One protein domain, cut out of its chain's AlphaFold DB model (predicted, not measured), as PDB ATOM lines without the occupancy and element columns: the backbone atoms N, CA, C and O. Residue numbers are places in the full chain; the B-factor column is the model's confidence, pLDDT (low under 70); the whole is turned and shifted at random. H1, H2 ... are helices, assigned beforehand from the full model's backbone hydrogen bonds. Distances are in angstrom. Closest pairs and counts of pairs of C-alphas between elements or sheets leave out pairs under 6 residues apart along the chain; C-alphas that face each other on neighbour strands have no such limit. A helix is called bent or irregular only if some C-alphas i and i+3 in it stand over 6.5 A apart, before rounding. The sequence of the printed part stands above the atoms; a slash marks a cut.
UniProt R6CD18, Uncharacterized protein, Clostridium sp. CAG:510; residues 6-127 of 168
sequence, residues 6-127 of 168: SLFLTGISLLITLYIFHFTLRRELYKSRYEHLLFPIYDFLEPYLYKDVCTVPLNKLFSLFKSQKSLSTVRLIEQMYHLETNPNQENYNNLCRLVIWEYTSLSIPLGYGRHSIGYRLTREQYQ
ATOM      1  N   SER A   6      -4.468  45.818  30.343       82.88
ATOM      2  CA  SER A   6      -4.058  44.422  30.511       82.88
ATOM      3  C   SER A   6      -2.805  44.049  29.707       82.88
ATOM      4  O   SER A   6      -1.952  43.340  30.231       82.88
ATOM      5  N   LEU A   7      -2.649  44.549  28.479       86.00
ATOM      6  CA  LEU A   7      -1.502  44.280  27.602       86.00
ATOM      7  C   LEU A   7      -0.231  44.967  28.130       86.00
ATOM      8  O   LEU A   7       0.870  44.421  28.073       86.00
ATOM      9  N   PHE A   8      -0.389  46.145  28.736       86.31
ATOM     10  CA  PHE A   8       0.699  46.829  29.434       86.31
ATOM     11  C   PHE A   8       1.146  46.065  30.691       86.31
ATOM     12  O   PHE A   8       2.343  45.856  30.901       86.31
ATOM     13  N   LEU A   9       0.195  45.587  31.505       89.69
ATOM     14  CA  LEU A   9       0.492  44.800  32.707       89.69
ATOM     15  C   LEU A   9       1.170  43.458  32.392       89.69
ATOM     16  O   LEU A   9       2.116  43.078  33.086       89.69
ATOM     17  N   THR A  10       0.737  42.752  31.343       91.06
ATOM     18  CA  THR A  10       1.387  41.500  30.915       91.06
ATOM     19  C   THR A  10       2.801  41.751  30.398       91.06
ATOM     20  O   THR A  10       3.712  40.997  30.742       91.06
ATOM     21  N   GLY A  11       3.018  42.845  29.661       92.19
ATOM     22  CA  GLY A  11       4.349  43.276  29.230       92.19
ATOM     23  C   GLY A  11       5.299  43.534  30.405       92.19
ATOM     24  O   GLY A  11       6.414  43.013  30.423       92.19
ATOM     25  N   ILE A  12       4.850  44.269  31.430       92.19
ATOM     26  CA  ILE A  12       5.641  44.511  32.650       92.19
ATOM     27  C   ILE A  12       5.943  43.202  33.384       92.19
ATOM     28  O   ILE A  12       7.082  42.971  33.789       92.19
ATOM     29  N   SER A  13       4.945  42.331  33.547       93.56
ATOM     30  CA  SER A  13       5.117  41.044  34.225       93.56
ATOM     31  C   SER A  13       6.157  40.161  33.526       93.56
ATOM     32  O   SER A  13       7.019  39.579  34.190       93.56
ATOM     33  N   LEU A  14       6.145  40.119  32.190       95.12
ATOM     34  CA  LEU A  14       7.137  39.392  31.401       95.12
ATOM     35  C   LEU A  14       8.551  39.961  31.598       95.12
ATOM     36  O   LEU A  14       9.489  39.196  31.820       95.12
ATOM     37  N   LEU A  15       8.706  41.289  31.602       93.56
ATOM     38  CA  LEU A  15       9.998  41.937  31.854       93.56
ATOM     39  C   LEU A  15      10.535  41.641  33.260       93.56
ATOM     40  O   LEU A  15      11.707  41.294  33.406       93.56
ATOM     41  N   ILE A  16       9.683  41.726  34.288       93.50
ATOM     42  CA  ILE A  16      10.055  41.385  35.670       93.50
ATOM     43  C   ILE A  16      10.464  39.911  35.759       93.50
ATOM     44  O   ILE A  16      11.471  39.587  36.383       93.50
ATOM     45  N   THR A  17       9.726  39.018  35.100       94.31
ATOM     46  CA  THR A  17      10.017  37.579  35.111       94.31
ATOM     47  C   THR A  17      11.358  37.279  34.447       94.31
ATOM     48  O   THR A  17      12.171  36.557  35.021       94.31
ATOM     49  N   LEU A  18      11.640  37.873  33.283       92.25
ATOM     50  CA  LEU A  18      12.935  37.737  32.609       92.25
ATOM     51  C   LEU A  18      14.081  38.286  33.463       92.25
ATOM     52  O   LEU A  18      15.144  37.668  33.545       92.25
ATOM     53  N   TYR A  19      13.855  39.415  34.136       93.12
ATOM     54  CA  TYR A  19      14.826  39.994  35.058       93.12
ATOM     55  C   TYR A  19      15.133  39.048  36.227       93.12
ATOM     56  O   TYR A  19      16.302  38.761  36.493       93.12
ATOM     57  N   ILE A  20      14.098  38.519  36.890       91.19
ATOM     58  CA  ILE A  20      14.249  37.564  37.995       91.19
ATOM     59  C   ILE A  20      14.941  36.293  37.504       91.19
ATOM     60  O   ILE A  20      15.859  35.814  38.159       91.19
ATOM     61  N   PHE A  21      14.557  35.767  36.342       89.50
ATOM     62  CA  PHE A  21      15.165  34.571  35.767       89.50
ATOM     63  C   PHE A  21      16.663  34.762  35.506       89.50
ATOM     64  O   PHE A  21      17.478  33.959  35.960       89.50
ATOM     65  N   HIS A  22      17.049  35.863  34.856       86.81
ATOM     66  CA  HIS A  22      18.455  36.176  34.609       86.81
ATOM     67  C   HIS A  22      19.235  36.366  35.920       86.81
ATOM     68  O   HIS A  22      20.383  35.931  36.046       86.81
ATOM     69  N   PHE A  23      18.623  37.008  36.915       87.38
ATOM     70  CA  PHE A  23      19.221  37.168  38.236       87.38
ATOM     71  C   PHE A  23      19.435  35.817  38.937       87.38
ATOM     72  O   PHE A  23      20.525  35.564  39.457       87.38
ATOM     73  N   THR A  24      18.438  34.932  38.902       87.62
ATOM     74  CA  THR A  24      18.494  33.590  39.495       87.62
ATOM     75  C   THR A  24      19.558  32.731  38.824       87.62
ATOM     76  O   THR A  24      20.426  32.215  39.524       87.62
ATOM     77  N   LEU A  25      19.587  32.676  37.487       85.75
ATOM     78  CA  LEU A  25      20.622  31.946  36.744       85.75
ATOM     79  C   LEU A  25      22.028  32.421  37.115       85.75
ATOM     80  O   LEU A  25      22.921  31.621  37.389       85.75
ATOM     81  N   ARG A  26      22.236  33.741  37.166       85.88
ATOM     82  CA  ARG A  26      23.534  34.309  37.541       85.88
ATOM     83  C   ARG A  26      23.933  33.910  38.960       85.88
ATOM     84  O   ARG A  26      25.097  33.590  39.201       85.88
ATOM     85  N   ARG A  27      22.983  33.924  39.896       88.06
ATOM     86  CA  ARG A  27      23.219  33.523  41.286       88.06
ATOM     87  C   ARG A  27      23.554  32.038  41.395       88.06
ATOM     88  O   ARG A  27      24.483  31.699  42.121       88.06
ATOM     89  N   GLU A  28      22.846  31.173  40.676       90.00
ATOM     90  CA  GLU A  28      23.121  29.733  40.640       90.00
ATOM     91  C   GLU A  28      24.506  29.433  40.066       90.00
ATOM     92  O   GLU A  28      25.255  28.661  40.658       90.00
ATOM     93  N   LEU A  29      24.904  30.116  38.989       89.81
ATOM     94  CA  LEU A  29      26.255  30.003  38.433       89.81
ATOM     95  C   LEU A  29      27.328  30.444  39.437       89.81
ATOM     96  O   LEU A  29      28.349  29.776  39.595       89.81
ATOM     97  N   TYR A  30      27.108  31.556  40.141       90.94
ATOM     98  CA  TYR A  30      28.045  32.036  41.161       90.94
ATOM     99  C   TYR A  30      28.141  31.087  42.351       90.94
ATOM    100  O   TYR A  30      29.239  30.852  42.852       90.94
ATOM    101  N   LYS A  31      27.009  30.517  42.771       93.62
ATOM    102  CA  LYS A  31      26.953  29.502  43.819       93.62
ATOM    103  C   LYS A  31      27.706  28.239  43.395       93.62
ATOM    104  O   LYS A  31      28.606  27.816  44.109       93.62
ATOM    105  N   SER A  32      27.417  27.716  42.205       93.31
ATOM    106  CA  SER A  32      28.083  26.543  41.630       93.31
ATOM    107  C   SER A  32      29.600  26.738  41.547       93.31
ATOM    108  O   SER A  32      30.372  25.904  42.016       93.31
ATOM    109  N   ARG A  33      30.051  27.895  41.049       93.75
ATOM    110  CA  ARG A  33      31.477  28.239  41.016       93.75
ATOM    111  C   ARG A  33      32.100  28.308  42.409       93.75
ATOM    112  O   ARG A  33      33.229  27.853  42.592       93.75
ATOM    113  N   TYR A  34      31.411  28.915  43.371       94.25
ATOM    114  CA  TYR A  34      31.906  28.986  44.739       94.25
ATOM    115  C   TYR A  34      32.061  27.583  45.332       94.25
ATOM    116  O   TYR A  34      33.149  27.240  45.778       94.25
ATOM    117  N   GLU A  35      31.017  26.761  45.273       94.19
ATOM    118  CA  GLU A  35      30.955  25.460  45.948       94.19
ATOM    119  C   GLU A  35      31.851  24.402  45.302       94.19
ATOM    120  O   GLU A  35      32.480  23.618  46.010       94.19
ATOM    121  N   HIS A  36      31.945  24.380  43.971       94.75
ATOM    122  CA  HIS A  36      32.649  23.311  43.260       94.75
ATOM    123  C   HIS A  36      34.078  23.667  42.851       94.75
ATOM    124  O   HIS A  36      34.896  22.764  42.708       94.75
ATOM    125  N   LEU A  37      34.407  24.950  42.669       94.81
ATOM    126  CA  LEU A  37      35.739  25.363  42.221       94.81
ATOM    127  C   LEU A  37      36.501  26.121  43.307       94.81
ATOM    128  O   LEU A  37      37.578  25.697  43.719       94.81
ATOM    129  N   LEU A  38      35.971  27.256  43.765       94.56
ATOM    130  CA  LEU A  38      36.742  28.157  44.624       94.56
ATOM    131  C   LEU A  38      36.859  27.666  46.061       94.56
ATOM    132  O   LEU A  38      37.939  27.782  46.630       94.56
ATOM    133  N   PHE A  39      35.793  27.118  46.641       93.94
ATOM    134  CA  PHE A  39      35.823  26.588  47.999       93.94
ATOM    135  C   PHE A  39      36.808  25.413  48.121       93.94
ATOM    136  O   PHE A  39      37.699  25.520  48.956       93.94
ATOM    137  N   PRO A  40      36.784  24.376  47.256       95.12
ATOM    138  CA  PRO A  40      37.757  23.283  47.333       95.12
ATOM    139  C   PRO A  40      39.206  23.732  47.112       95.12
ATOM    140  O   PRO A  40      40.114  23.235  47.775       95.12
ATOM    141  N   ILE A  41      39.442  24.679  46.194       95.56
ATOM    142  CA  ILE A  41      40.783  25.241  45.972       95.56
ATOM    143  C   ILE A  41      41.247  26.028  47.200       95.56
ATOM    144  O   ILE A  41      42.396  25.884  47.613       95.56
ATOM    145  N   TYR A  42      40.374  26.863  47.768       94.00
ATOM    146  CA  TYR A  42      40.695  27.666  48.942       94.00
ATOM    147  C   TYR A  42      40.959  26.788  50.163       94.00
ATOM    148  O   TYR A  42      41.992  26.958  50.792       94.00
ATOM    149  N   ASP A  43      40.074  25.836  50.454       93.75
ATOM    150  CA  ASP A  43      40.191  24.890  51.570       93.75
ATOM    151  C   ASP A  43      41.500  24.089  51.486       93.75
ATOM    152  O   ASP A  43      42.268  24.012  52.444       93.75
ATOM    153  N   PHE A  44      41.839  23.603  50.289       94.94
ATOM    154  CA  PHE A  44      43.115  22.935  50.051       94.94
ATOM    155  C   PHE A  44      44.327  23.861  50.248       94.94
ATOM    156  O   PHE A  44      45.341  23.437  50.806       94.94
ATOM    157  N   LEU A  45      44.256  25.102  49.761       94.00
ATOM    158  CA  LEU A  45      45.356  26.061  49.860       94.00
ATOM    159  C   LEU A  45      45.470  26.702  51.239       94.00
ATOM    160  O   LEU A  45      46.549  27.186  51.557       94.00
ATOM    161  N   GLU A  46      44.417  26.708  52.052       91.88
ATOM    162  CA  GLU A  46      44.338  27.398  53.341       91.88
ATOM    163  C   GLU A  46      45.589  27.212  54.225       91.88
ATOM    164  O   GLU A  46      46.128  28.227  54.681       91.88
ATOM    165  N   PRO A  47      46.109  25.982  54.450       90.94
ATOM    166  CA  PRO A  47      47.315  25.777  55.256       90.94
ATOM    167  C   PRO A  47      48.622  26.173  54.554       90.94
ATOM    168  O   PRO A  47      49.661  26.212  55.217       90.94
ATOM    169  N   TYR A  48      48.594  26.446  53.251       92.69
ATOM    170  CA  TYR A  48      49.749  26.758  52.406       92.69
ATOM    171  C   TYR A  48      49.789  28.213  51.920       92.69
ATOM    172  O   TYR A  48      50.822  28.645  51.418       92.69
ATOM    173  N   LEU A  49      48.704  28.979  52.074       92.38
ATOM    174  CA  LEU A  49      48.600  30.354  51.578       92.38
ATOM    175  C   LEU A  49      49.811  31.203  51.990       92.38
ATOM    176  O   LEU A  49      50.115  31.330  53.173       92.38
ATOM    177  N   TYR A  50      50.469  31.805  50.992       90.31
ATOM    178  CA  TYR A  50      51.680  32.632  51.130       90.31
ATOM    179  C   TYR A  50      52.915  31.941  51.736       90.31
ATOM    180  O   TYR A  50      53.911  32.613  52.002       90.31
ATOM    181  N   LYS A  51      52.896  30.615  51.914       89.88
ATOM    182  CA  LYS A  51      54.089  29.838  52.272       89.88
ATOM    183  C   LYS A  51      54.982  29.612  51.054       89.88
ATOM    184  O   LYS A  51      54.644  29.998  49.935       89.88
ATOM    185  N   ASP A  52      56.137  28.998  51.287       90.38
ATOM    186  CA  ASP A  52      57.055  28.614  50.218       90.38
ATOM    187  C   ASP A  52      56.355  27.663  49.236       90.38
ATOM    188  O   ASP A  52      55.812  26.627  49.638       90.38
ATOM    189  N   VAL A  53      56.379  28.020  47.952       92.38
ATOM    190  CA  VAL A  53      55.798  27.248  46.848       92.38
ATOM    191  C   VAL A  53      56.280  25.793  46.842       92.38
ATOM    192  O   VAL A  53      55.506  24.898  46.506       92.38
ATOM    193  N   CYS A  54      57.509  25.529  47.298       91.19
ATOM    194  CA  CYS A  54      58.085  24.184  47.372       91.19
ATOM    195  C   CYS A  54      57.343  23.261  48.350       91.19
ATOM    196  O   CYS A  54      57.397  22.040  48.221       91.19
ATOM    197  N   THR A  55      56.644  23.829  49.337       91.12
ATOM    198  CA  THR A  55      55.900  23.063  50.353       91.12
ATOM    199  C   THR A  55      54.512  22.637  49.883       91.12
ATOM    200  O   THR A  55      53.842  21.845  50.552       91.12
ATOM    201  N   VAL A  56      54.064  23.158  48.740       92.50
ATOM    202  CA  VAL A  56      52.698  22.997  48.255       92.50
ATOM    203  C   VAL A  56      52.613  21.792  47.323       92.50
ATOM    204  O   VAL A  56      53.384  21.700  46.366       92.50
ATOM    205  N   PRO A  57      51.635  20.887  47.501       94.81
ATOM    206  CA  PRO A  57      51.398  19.810  46.548       94.81
ATOM    207  C   PRO A  57      50.727  20.350  45.269       94.81
ATOM    208  O   PRO A  57      49.524  20.178  45.056       94.81
ATOM    209  N   LEU A  58      51.506  21.005  44.398       94.44
ATOM    210  CA  LEU A  58      51.020  21.666  43.177       94.44
ATOM    211  C   LEU A  58      50.273  20.710  42.237       94.44
ATOM    212  O   LEU A  58      49.235  21.069  41.689       94.44
ATOM    213  N   ASN A  59      50.713  19.455  42.124       94.25
ATOM    214  CA  ASN A  59      50.018  18.449  41.312       94.25
ATOM    215  C   ASN A  59      48.567  18.237  41.770       94.25
ATOM    216  O   ASN A  59      47.655  18.134  40.946       94.25
ATOM    217  N   LYS A  60      48.335  18.231  43.090       94.88
ATOM    218  CA  LYS A  60      46.987  18.115  43.654       94.88
ATOM    219  C   LYS A  60      46.175  19.379  43.380       94.88
ATOM    220  O   LYS A  60      45.035  19.263  42.934       94.88
ATOM    221  N   LEU A  61      46.770  20.562  43.543       95.31
ATOM    222  CA  LEU A  61      46.135  21.841  43.201       95.31
ATOM    223  C   LEU A  61      45.650  21.871  41.745       95.31
ATOM    224  O   LEU A  61      44.486  22.169  41.480       95.31
ATOM    225  N   PHE A  62      46.527  21.514  40.804       95.38
ATOM    226  CA  PHE A  62      46.198  21.509  39.382       95.38
ATOM    227  C   PHE A  62      45.146  20.456  39.042       95.38
ATOM    228  O   PHE A  62      44.285  20.718  38.205       95.38
ATOM    229  N   SER A  63      45.157  19.294  39.703       95.19
ATOM    230  CA  SER A  63      44.115  18.278  39.513       95.19
ATOM    231  C   SER A  63      42.732  18.767  39.966       95.19
ATOM    232  O   SER A  63      41.762  18.628  39.218       95.19
ATOM    233  N   LEU A  64      42.652  19.431  41.129       94.06
ATOM    234  CA  LEU A  64      41.418  20.033  41.639       94.06
ATOM    235  C   LEU A  64      40.906  21.101  40.673       94.06
ATOM    236  O   LEU A  64      39.742  21.075  40.278       94.06
ATOM    237  N   PHE A  65      41.793  21.982  40.215       94.75
ATOM    238  CA  PHE A  65      41.447  23.015  39.248       94.75
ATOM    239  C   PHE A  65      40.954  22.439  37.911       94.75
ATOM    240  O   PHE A  65      39.910  22.849  37.407       94.75
ATOM    241  N   LYS A  66      41.673  21.462  37.341       94.12
ATOM    242  CA  LYS A  66      41.326  20.842  36.052       94.12
ATOM    243  C   LYS A  66      39.963  20.148  36.102       94.12
ATOM    244  O   LYS A  66      39.242  20.210  35.109       94.12
ATOM    245  N   SER A  67      39.583  19.571  37.245       92.62
ATOM    246  CA  SER A  67      38.291  18.887  37.409       92.62
ATOM    247  C   SER A  67      37.069  19.797  37.224       92.62
ATOM    248  O   SER A  67      36.029  19.329  36.776       92.62
ATOM    249  N   GLN A  68      37.198  21.096  37.520       93.69
ATOM    250  CA  GLN A  68      36.104  22.078  37.468       93.69
ATOM    251  C   GLN A  68      36.479  23.332  36.659       93.69
ATOM    252  O   GLN A  68      35.926  24.416  36.854       93.69
ATOM    253  N   LYS A  69      37.428  23.198  35.719       91.31
ATOM    254  CA  LYS A  69      37.990  24.315  34.938       91.31
ATOM    255  C   LYS A  69      36.927  25.133  34.193       91.31
ATOM    256  O   LYS A  69      37.114  26.333  34.005       91.31
ATOM    257  N   SER A  70      35.817  24.514  33.788       91.88
ATOM    258  CA  SER A  70      34.701  25.172  33.089       91.88
ATOM    259  C   SER A  70      34.035  26.287  33.902       91.88
ATOM    260  O   SER A  70      33.491  27.218  33.318       91.88
ATOM    261  N   LEU A  71      34.108  26.228  35.236       91.19
ATOM    262  CA  LEU A  71      33.539  27.230  36.142       91.19
ATOM    263  C   LEU A  71      34.506  28.394  36.432       91.19
ATOM    264  O   LEU A  71      34.167  29.319  37.173       91.19
ATOM    265  N   SER A  72      35.725  28.353  35.891       91.12
ATOM    266  CA  SER A  72      36.785  29.315  36.190       91.12
ATOM    267  C   SER A  72      36.652  30.622  35.409       91.12
ATOM    268  O   SER A  72      36.189  30.656  34.273       91.12
ATOM    269  N   THR A  73      37.161  31.717  35.979       92.19
ATOM    270  CA  THR A  73      37.473  32.925  35.203       92.19
ATOM    271  C   THR A  73      38.699  32.719  34.330       92.19
ATOM    272  O   THR A  73      39.595  31.938  34.656       92.19
ATOM    273  N   VAL A  74      38.778  33.528  33.271       92.94
ATOM    274  CA  VAL A  74      39.983  33.679  32.441       92.94
ATOM    275  C   VAL A  74      41.199  34.031  33.300       92.94
ATOM    276  O   VAL A  74      42.247  33.418  33.146       92.94
ATOM    277  N   ARG A  75      41.043  34.941  34.274       94.31
ATOM    278  CA  ARG A  75      42.127  35.341  35.188       94.31
ATOM    279  C   ARG A  75      42.662  34.177  36.020       94.31
ATOM    280  O   ARG A  75      43.872  34.048  36.168       94.31
ATOM    281  N   LEU A  76      41.783  33.334  36.566       94.44
ATOM    282  CA  LEU A  76      42.210  32.179  37.356       94.44
ATOM    283  C   LEU A  76      42.862  31.106  36.472       94.44
ATOM    284  O   LEU A  76      43.869  30.536  36.878       94.44
ATOM    285  N   ILE A  77      42.363  30.896  35.246       95.69
ATOM    286  CA  ILE A  77      43.011  30.020  34.253       95.69
ATOM    287  C   ILE A  77      44.428  30.510  33.945       95.69
ATOM    288  O   ILE A  77      45.361  29.713  33.945       95.69
ATOM    289  N   GLU A  78      44.584  31.808  33.704       95.06
ATOM    290  CA  GLU A  78      45.867  32.417  33.379       95.06
ATOM    291  C   GLU A  78      46.876  32.261  34.527       95.06
ATOM    292  O   GLU A  78      47.994  31.807  34.306       95.06
ATOM    293  N   GLN A  79      46.477  32.560  35.767       94.75
ATOM    294  CA  GLN A  79      47.368  32.406  36.924       94.75
ATOM    295  C   GLN A  79      47.724  30.941  37.205       94.75
ATOM    296  O   GLN A  79      48.864  30.647  37.556       94.75
ATOM    297  N   MET A  80      46.778  30.016  37.013       95.06
ATOM    298  CA  MET A  80      47.059  28.581  37.107       95.06
ATOM    299  C   MET A  80      48.071  28.140  36.045       95.06
ATOM    300  O   MET A  80      48.991  27.396  36.364       95.06
ATOM    301  N   TYR A  81      47.946  28.641  34.814       95.19
ATOM    302  CA  TYR A  81      48.882  28.353  33.726       95.19
ATOM    303  C   TYR A  81      50.287  28.916  33.990       95.19
ATOM    304  O   TYR A  81      51.276  28.207  33.810       95.19
ATOM    305  N   HIS A  82      50.397  30.164  34.459       94.69
ATOM    306  CA  HIS A  82      51.687  30.769  34.824       94.69
ATOM    307  C   HIS A  82      52.386  30.004  35.949       94.69
ATOM    308  O   HIS A  82      53.598  29.803  35.898       94.69
ATOM    309  N   LEU A  83      51.633  29.528  36.946       95.50
ATOM    310  CA  LEU A  83      52.195  28.715  38.022       95.50
ATOM    311  C   LEU A  83      52.601  27.309  37.549       95.50
ATOM    312  O   LEU A  83      53.616  26.792  38.003       95.50
ATOM    313  N   GLU A  84      51.825  26.691  36.653       94.81
ATOM    314  CA  GLU A  84      52.133  25.368  36.082       94.81
ATOM    315  C   GLU A  84      53.378  25.413  35.180       94.81
ATOM    316  O   GLU A  84      54.174  24.478  35.178       94.81
ATOM    317  N   THR A  85      53.575  26.513  34.449       95.06
ATOM    318  CA  THR A  85      54.717  26.701  33.536       95.06
ATOM    319  C   THR A  85      55.987  27.165  34.240       95.06
ATOM    320  O   THR A  85      57.077  26.719  33.887       95.06
ATOM    321  N   ASN A  86      55.869  28.047  35.234       95.06
ATOM    322  CA  ASN A  86      56.994  28.546  36.013       95.06
ATOM    323  C   ASN A  86      56.626  28.593  37.507       95.06
ATOM    324  O   ASN A  86      56.089  29.605  37.980       95.06
ATOM    325  N   PRO A  87      56.898  27.509  38.258       92.69
ATOM    326  CA  PRO A  87      56.562  27.410  39.672       92.69
ATOM    327  C   PRO A  87      57.549  28.220  40.520       92.69
ATOM    328  O   PRO A  87      58.459  27.683  41.146       92.69
ATOM    329  N   ASN A  88      57.363  29.538  40.535       94.88
ATOM    330  CA  ASN A  88      58.114  30.461  41.376       94.88
ATOM    331  C   ASN A  88      57.224  31.058  42.483       94.88
ATOM    332  O   ASN A  88      55.988  31.009  42.434       94.88
ATOM    333  N   GLN A  89      57.860  31.647  43.497       93.44
ATOM    334  CA  GLN A  89      57.147  32.224  44.640       93.44
ATOM    335  C   GLN A  89      56.246  33.401  44.240       93.44
ATOM    336  O   GLN A  89      55.204  33.630  44.851       93.44
ATOM    337  N   GLU A  90      56.631  34.164  43.218       93.50
ATOM    338  CA  GLU A  90      55.870  35.322  42.754       93.50
ATOM    339  C   GLU A  90      54.524  34.908  42.142       93.50
ATOM    340  O   GLU A  90      53.474  35.395  42.567       93.50
ATOM    341  N   ASN A  91      54.541  33.950  41.215       94.00
ATOM    342  CA  ASN A  91      53.354  33.365  40.599       94.00
ATOM    343  C   ASN A  91      52.473  32.697  41.654       94.00
ATOM    344  O   ASN A  91      51.252  32.860  41.637       94.00
ATOM    345  N   TYR A  92      53.082  32.015  42.628       95.31
ATOM    346  CA  TYR A  92      52.338  31.408  43.726       95.31
ATOM    347  C   TYR A  92      51.634  32.452  44.603       95.31
ATOM    348  O   TYR A  92      50.441  32.327  44.893       95.31
ATOM    349  N   ASN A  93      52.327  33.530  44.974       93.38
ATOM    350  CA  ASN A  93      51.748  34.634  45.741       93.38
ATOM    351  C   ASN A  93      50.622  35.340  44.965       93.38
ATOM    352  O   ASN A  93      49.601  35.715  45.552       93.38
ATOM    353  N   ASN A  94      50.785  35.501  43.649       93.38
ATOM    354  CA  ASN A  94      49.761  36.056  42.768       93.38
ATOM    355  C   ASN A  94      48.512  35.171  42.728       93.38
ATOM    356  O   ASN A  94      47.400  35.691  42.884       93.38
ATOM    357  N   LEU A  95      48.687  33.851  42.618       95.38
ATOM    358  CA  LEU A  95      47.591  32.893  42.694       95.38
ATOM    359  C   LEU A  95      46.893  32.947  44.060       95.38
ATOM    360  O   LEU A  95      45.671  33.069  44.103       95.38
ATOM    361  N   CYS A  96      47.644  32.932  45.168       93.69
ATOM    362  CA  CYS A  96      47.090  33.033  46.525       93.69
ATOM    363  C   CYS A  96      46.210  34.278  46.676       93.69
ATOM    364  O   CYS A  96      45.066  34.195  47.127       93.69
ATOM    365  N   ARG A  97      46.717  35.436  46.237       91.38
ATOM    366  CA  ARG A  97      45.977  36.703  46.262       91.38
ATOM    367  C   ARG A  97      44.696  36.630  45.434       91.38
ATOM    368  O   ARG A  97      43.655  37.097  45.897       91.38
ATOM    369  N   LEU A  98      44.762  36.056  44.232       94.81
ATOM    370  CA  LEU A  98      43.599  35.922  43.361       94.81
ATOM    371  C   LEU A  98      42.545  34.990  43.969       94.81
ATOM    372  O   LEU A  98      41.379  35.367  44.026       94.81
ATOM    373  N   VAL A  99      42.950  33.822  44.470       94.56
ATOM    374  CA  VAL A  99      42.049  32.843  45.096       94.56
ATOM    375  C   VAL A  99      41.362  33.448  46.320       94.56
ATOM    376  O   VAL A  99      40.140  33.374  46.421       94.56
ATOM    377  N   ILE A 100      42.104  34.120  47.209       91.88
ATOM    378  CA  ILE A 100      41.527  34.814  48.375       91.88
ATOM    379  C   ILE A 100      40.517  35.877  47.930       91.88
ATOM    380  O   ILE A 100      39.438  35.997  48.523       91.88
ATOM    381  N   TRP A 101      40.858  36.669  46.910       91.31
ATOM    382  CA  TRP A 101      39.988  37.729  46.408       91.31
ATOM    383  C   TRP A 101      38.709  37.168  45.785       91.31
ATOM    384  O   TRP A 101      37.622  37.604  46.159       91.31
ATOM    385  N   GLU A 102      38.808  36.180  44.892       93.44
ATOM    386  CA  GLU A 102      37.642  35.563  44.253       93.44
ATOM    387  C   GLU A 102      36.761  34.827  45.270       93.44
ATOM    388  O   GLU A 102      35.541  35.000  45.255       93.44
ATOM    389  N   TYR A 103      37.365  34.093  46.211       93.00
ATOM    390  CA  TYR A 103      36.653  33.448  47.314       93.00
ATOM    391  C   TYR A 103      35.872  34.472  48.146       93.00
ATOM    392  O   TYR A 103      34.681  34.304  48.409       93.00
ATOM    393  N   THR A 104      36.521  35.573  48.534       90.00
ATOM    394  CA  THR A 104      35.892  36.637  49.332       90.00
ATOM    395  C   THR A 104      34.792  37.358  48.538       90.00
ATOM    396  O   THR A 104      33.744  37.695  49.081       90.00
ATOM    397  N   SER A 105      35.012  37.576  47.241       90.19
ATOM    398  CA  SER A 105      34.067  38.244  46.342       90.19
ATOM    399  C   SER A 105      32.777  37.442  46.147       90.19
ATOM    400  O   SER A 105      31.704  38.035  46.082       90.19
ATOM    401  N   LEU A 106      32.857  36.106  46.106       91.38
ATOM    402  CA  LEU A 106      31.674  35.246  45.991       91.38
ATOM    403  C   LEU A 106      31.038  34.887  47.340       91.38
ATOM    404  O   LEU A 106      29.818  34.785  47.420       91.38
ATOM    405  N   SER A 107      31.819  34.731  48.410       90.88
ATOM    406  CA  SER A 107      31.284  34.368  49.735       90.88
ATOM    407  C   SER A 107      30.360  35.437  50.325       90.88
ATOM    408  O   SER A 107      29.333  35.090  50.908       90.88
ATOM    409  N   ILE A 108      30.666  36.732  50.152       87.56
ATOM    410  CA  ILE A 108      29.856  37.818  50.736       87.56
ATOM    411  C   ILE A 108      28.447  37.870  50.128       87.56
ATOM    412  O   ILE A 108      27.493  37.808  50.902       87.56
ATOM    413  N   PRO A 109      28.259  37.947  48.791       86.19
ATOM    414  CA  PRO A 109      26.919  38.020  48.208       86.19
ATOM    415  C   PRO A 109      26.118  36.725  48.382       86.19
ATOM    416  O   PRO A 109      24.891  36.756  48.330       86.19
ATOM    417  N   LEU A 110      26.795  35.589  48.580       87.69
ATOM    418  CA  LEU A 110      26.152  34.302  48.855       87.69
ATOM    419  C   LEU A 110      25.758  34.123  50.332       87.69
ATOM    420  O   LEU A 110      24.970  33.230  50.627       87.69
ATOM    421  N   GLY A 111      26.243  34.979  51.238       86.06
ATOM    422  CA  GLY A 111      25.903  34.950  52.665       86.06
ATOM    423  C   GLY A 111      26.848  34.128  53.549       86.06
ATOM    424  O   GLY A 111      26.596  34.012  54.742       86.06
ATOM    425  N   TYR A 112      27.952  33.605  53.008       84.31
ATOM    426  CA  TYR A 112      28.949  32.830  53.766       84.31
ATOM    427  C   TYR A 112      29.862  33.706  54.647       84.31
ATOM    428  O   TYR A 112      30.502  33.214  55.573       84.31
ATOM    429  N   GLY A 113      29.902  35.019  54.397       81.69
ATOM    430  CA  GLY A 113      30.685  35.976  55.185       81.69
ATOM    431  C   GLY A 113      32.174  36.017  54.821       81.69
ATOM    432  O   GLY A 113      32.631  35.362  53.889       81.69
ATOM    433  N   ARG A 114      32.945  36.852  55.532       80.44
ATOM    434  CA  ARG A 114      34.406  36.968  55.365       80.44
ATOM    435  C   ARG A 114      35.115  36.244  56.503       80.44
ATOM    436  O   ARG A 114      34.704  36.375  57.652       80.44
ATOM    437  N   HIS A 115      36.244  35.604  56.210       82.75
ATOM    438  CA  HIS A 115      37.156  35.162  57.267       82.75
ATOM    439  C   HIS A 115      37.597  36.341  58.140       82.75
ATOM    440  O   HIS A 115      37.974  37.398  57.619       82.75
ATOM    441  N   SER A 116      37.565  36.141  59.458       80.50
ATOM    442  CA  SER A 116      37.936  37.166  60.429       80.50
ATOM    443  C   SER A 116      39.426  37.508  60.346       80.50
ATOM    444  O   SER A 116      40.258  36.699  59.930       80.50
ATOM    445  N   ILE A 117      39.781  38.723  60.771       75.38
ATOM    446  CA  ILE A 117      41.185  39.155  60.842       75.38
ATOM    447  C   ILE A 117      41.973  38.234  61.787       75.38
ATOM    448  O   ILE A 117      43.084  37.835  61.453       75.38
ATOM    449  N   GLY A 118      41.370  37.834  62.915       78.88
ATOM    450  CA  GLY A 118      41.964  36.892  63.869       78.88
ATOM    451  C   GLY A 118      42.271  35.529  63.248       78.88
ATOM    452  O   GLY A 118      43.368  35.014  63.419       78.88
ATOM    453  N   TYR A 119      41.357  34.987  62.442       83.06
ATOM    454  CA  TYR A 119      41.593  33.734  61.727       83.06
ATOM    455  C   TYR A 119      42.789  33.826  60.766       83.06
ATOM    456  O   TYR A 119      43.674  32.970  60.784       83.06
ATOM    457  N   ARG A 120      42.858  34.900  59.966       80.38
ATOM    458  CA  ARG A 120      43.966  35.122  59.018       80.38
ATOM    459  C   ARG A 120      45.308  35.296  59.732       80.38
ATOM    460  O   ARG A 120      46.335  34.862  59.218       80.38
ATOM    461  N   LEU A 121      45.282  35.913  60.914       76.19
ATOM    462  CA  LEU A 121      46.432  36.097  61.797       76.19
ATOM    463  C   LEU A 121      46.984  34.769  62.310       76.19
ATOM    464  O   LEU A 121      48.171  34.506  62.148       76.19
ATOM    465  N   THR A 122      46.125  33.928  62.888       79.31
ATOM    466  CA  THR A 122      46.524  32.628  63.451       79.31
ATOM    467  C   THR A 122      47.109  31.693  62.391       79.31
ATOM    468  O   THR A 122      47.940  30.846  62.701       79.31
ATOM    469  N   ARG A 123      46.685  31.848  61.134       80.38
ATOM    470  CA  ARG A 123      47.137  31.045  59.990       80.38
ATOM    471  C   ARG A 123      48.292  31.675  59.199       80.38
ATOM    472  O   ARG A 123      48.688  31.100  58.193       80.38
ATOM    473  N   GLU A 124      48.799  32.838  59.617       78.62
ATOM    474  CA  GLU A 124      49.878  33.581  58.942       78.62
ATOM    475  C   GLU A 124      49.609  33.873  57.449       78.62
ATOM    476  O   GLU A 124      50.514  33.894  56.620       78.62
ATOM    477  N   GLN A 125      48.348  34.139  57.090       80.56
ATOM    478  CA  GLN A 125      47.907  34.334  55.699       80.56
ATOM    479  C   GLN A 125      48.199  35.754  55.178       80.56
ATOM    480  O   GLN A 125      47.301  36.466  54.717       80.56
ATOM    481  N   TYR A 126      49.453  36.194  55.259       76.31
ATOM    482  CA  TYR A 126      49.901  37.492  54.760       76.31
ATOM    483  C   TYR A 126      51.247  37.375  54.044       76.31
ATOM    484  O   TYR A 126      52.169  36.730  54.524       76.31
ATOM    485  N   GLN A 127      51.377  38.054  52.899       72.12
ATOM    486  CA  GLN A 127      52.597  38.004  52.085       72.12
ATOM    487  C   GLN A 127      53.818  38.556  52.836       72.12
ATOM    488  O   GLN A 127      54.912  38.014  52.738       72.12
TER     489      GLN A 127
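AT A GLANCE: This is residues 6 to 127 of the 168 residues of an uncharacterized protein of Clostridium sp. CAG:510 (UniProt R6CD18). A long helical arm, residues 6 to 26 of H1, sticks out from a compact head, where the rest of H1 joins H2, H3 and H4 in a four-helix up-and-down bundle. Short H5 sits off to one side of this head, touching no helix. The printed part has 122 residues with five named helices, H1 to H5 in chain order, and no named strand; its class is all helix. The whole is loose, with a radius of gyration of the C-alphas of 18.5 A, and spans 67 by 34 by 19 A.

IN THESE COORDINATES: H1, residues 6 to 45, begins at C-alpha 6 (-4.058, 44.422, 30.511) and is 56.2 A long. It is only just irregular, C-alphas 36 and 39 being 6.6 A apart, with a kink of 29 degrees near residue 39. H2 is residues 58 to 67, 14.2 A, and H3 residues 74 to 85, 16.3 A. H4, residues 89 to 110, runs 31.3 A from C-alpha 89 (57.147, 32.224, 44.640). H5, residues 117 to 122, 8.8 A, ends at C-alpha 122 (46.524, 32.628, 63.451).

HOW THE PARTS SIT: In the bundle each helix runs against the one before it. H1 touches H2 with residues 37 to 45 alone, C-alphas 41 and 64 closest at 6.8 A, a hairpin at a shallow tilt of 24 degrees. H2 and H3 are close but not clearly touching, C-alphas 62 and 80 closest at 7.5 A. H3 and H4 touch as a hairpin, C-alphas 83 and 91 closest at 5.4 A, at a shallow tilt of 28 degrees. H4 touches residues 30 to 45 of H1, C-alphas 103 and 38 closest at 5.9 A, at a steep tilt of 40 degrees. H5 is apart from H4. Every O i to N i+4 pair is within hydrogen-bond range in H2, H3 and H5, against 34 of 36 in H1 and 17 of 18 in H4.

THE WHOLE: The C-alphas of Ser 6 and Cys 54, the two farthest apart, are 67.5 A apart. The link from H1 to H2, 12 residues, is long. The printed part has no cut, and no printed residue is under 70 in pLDDT.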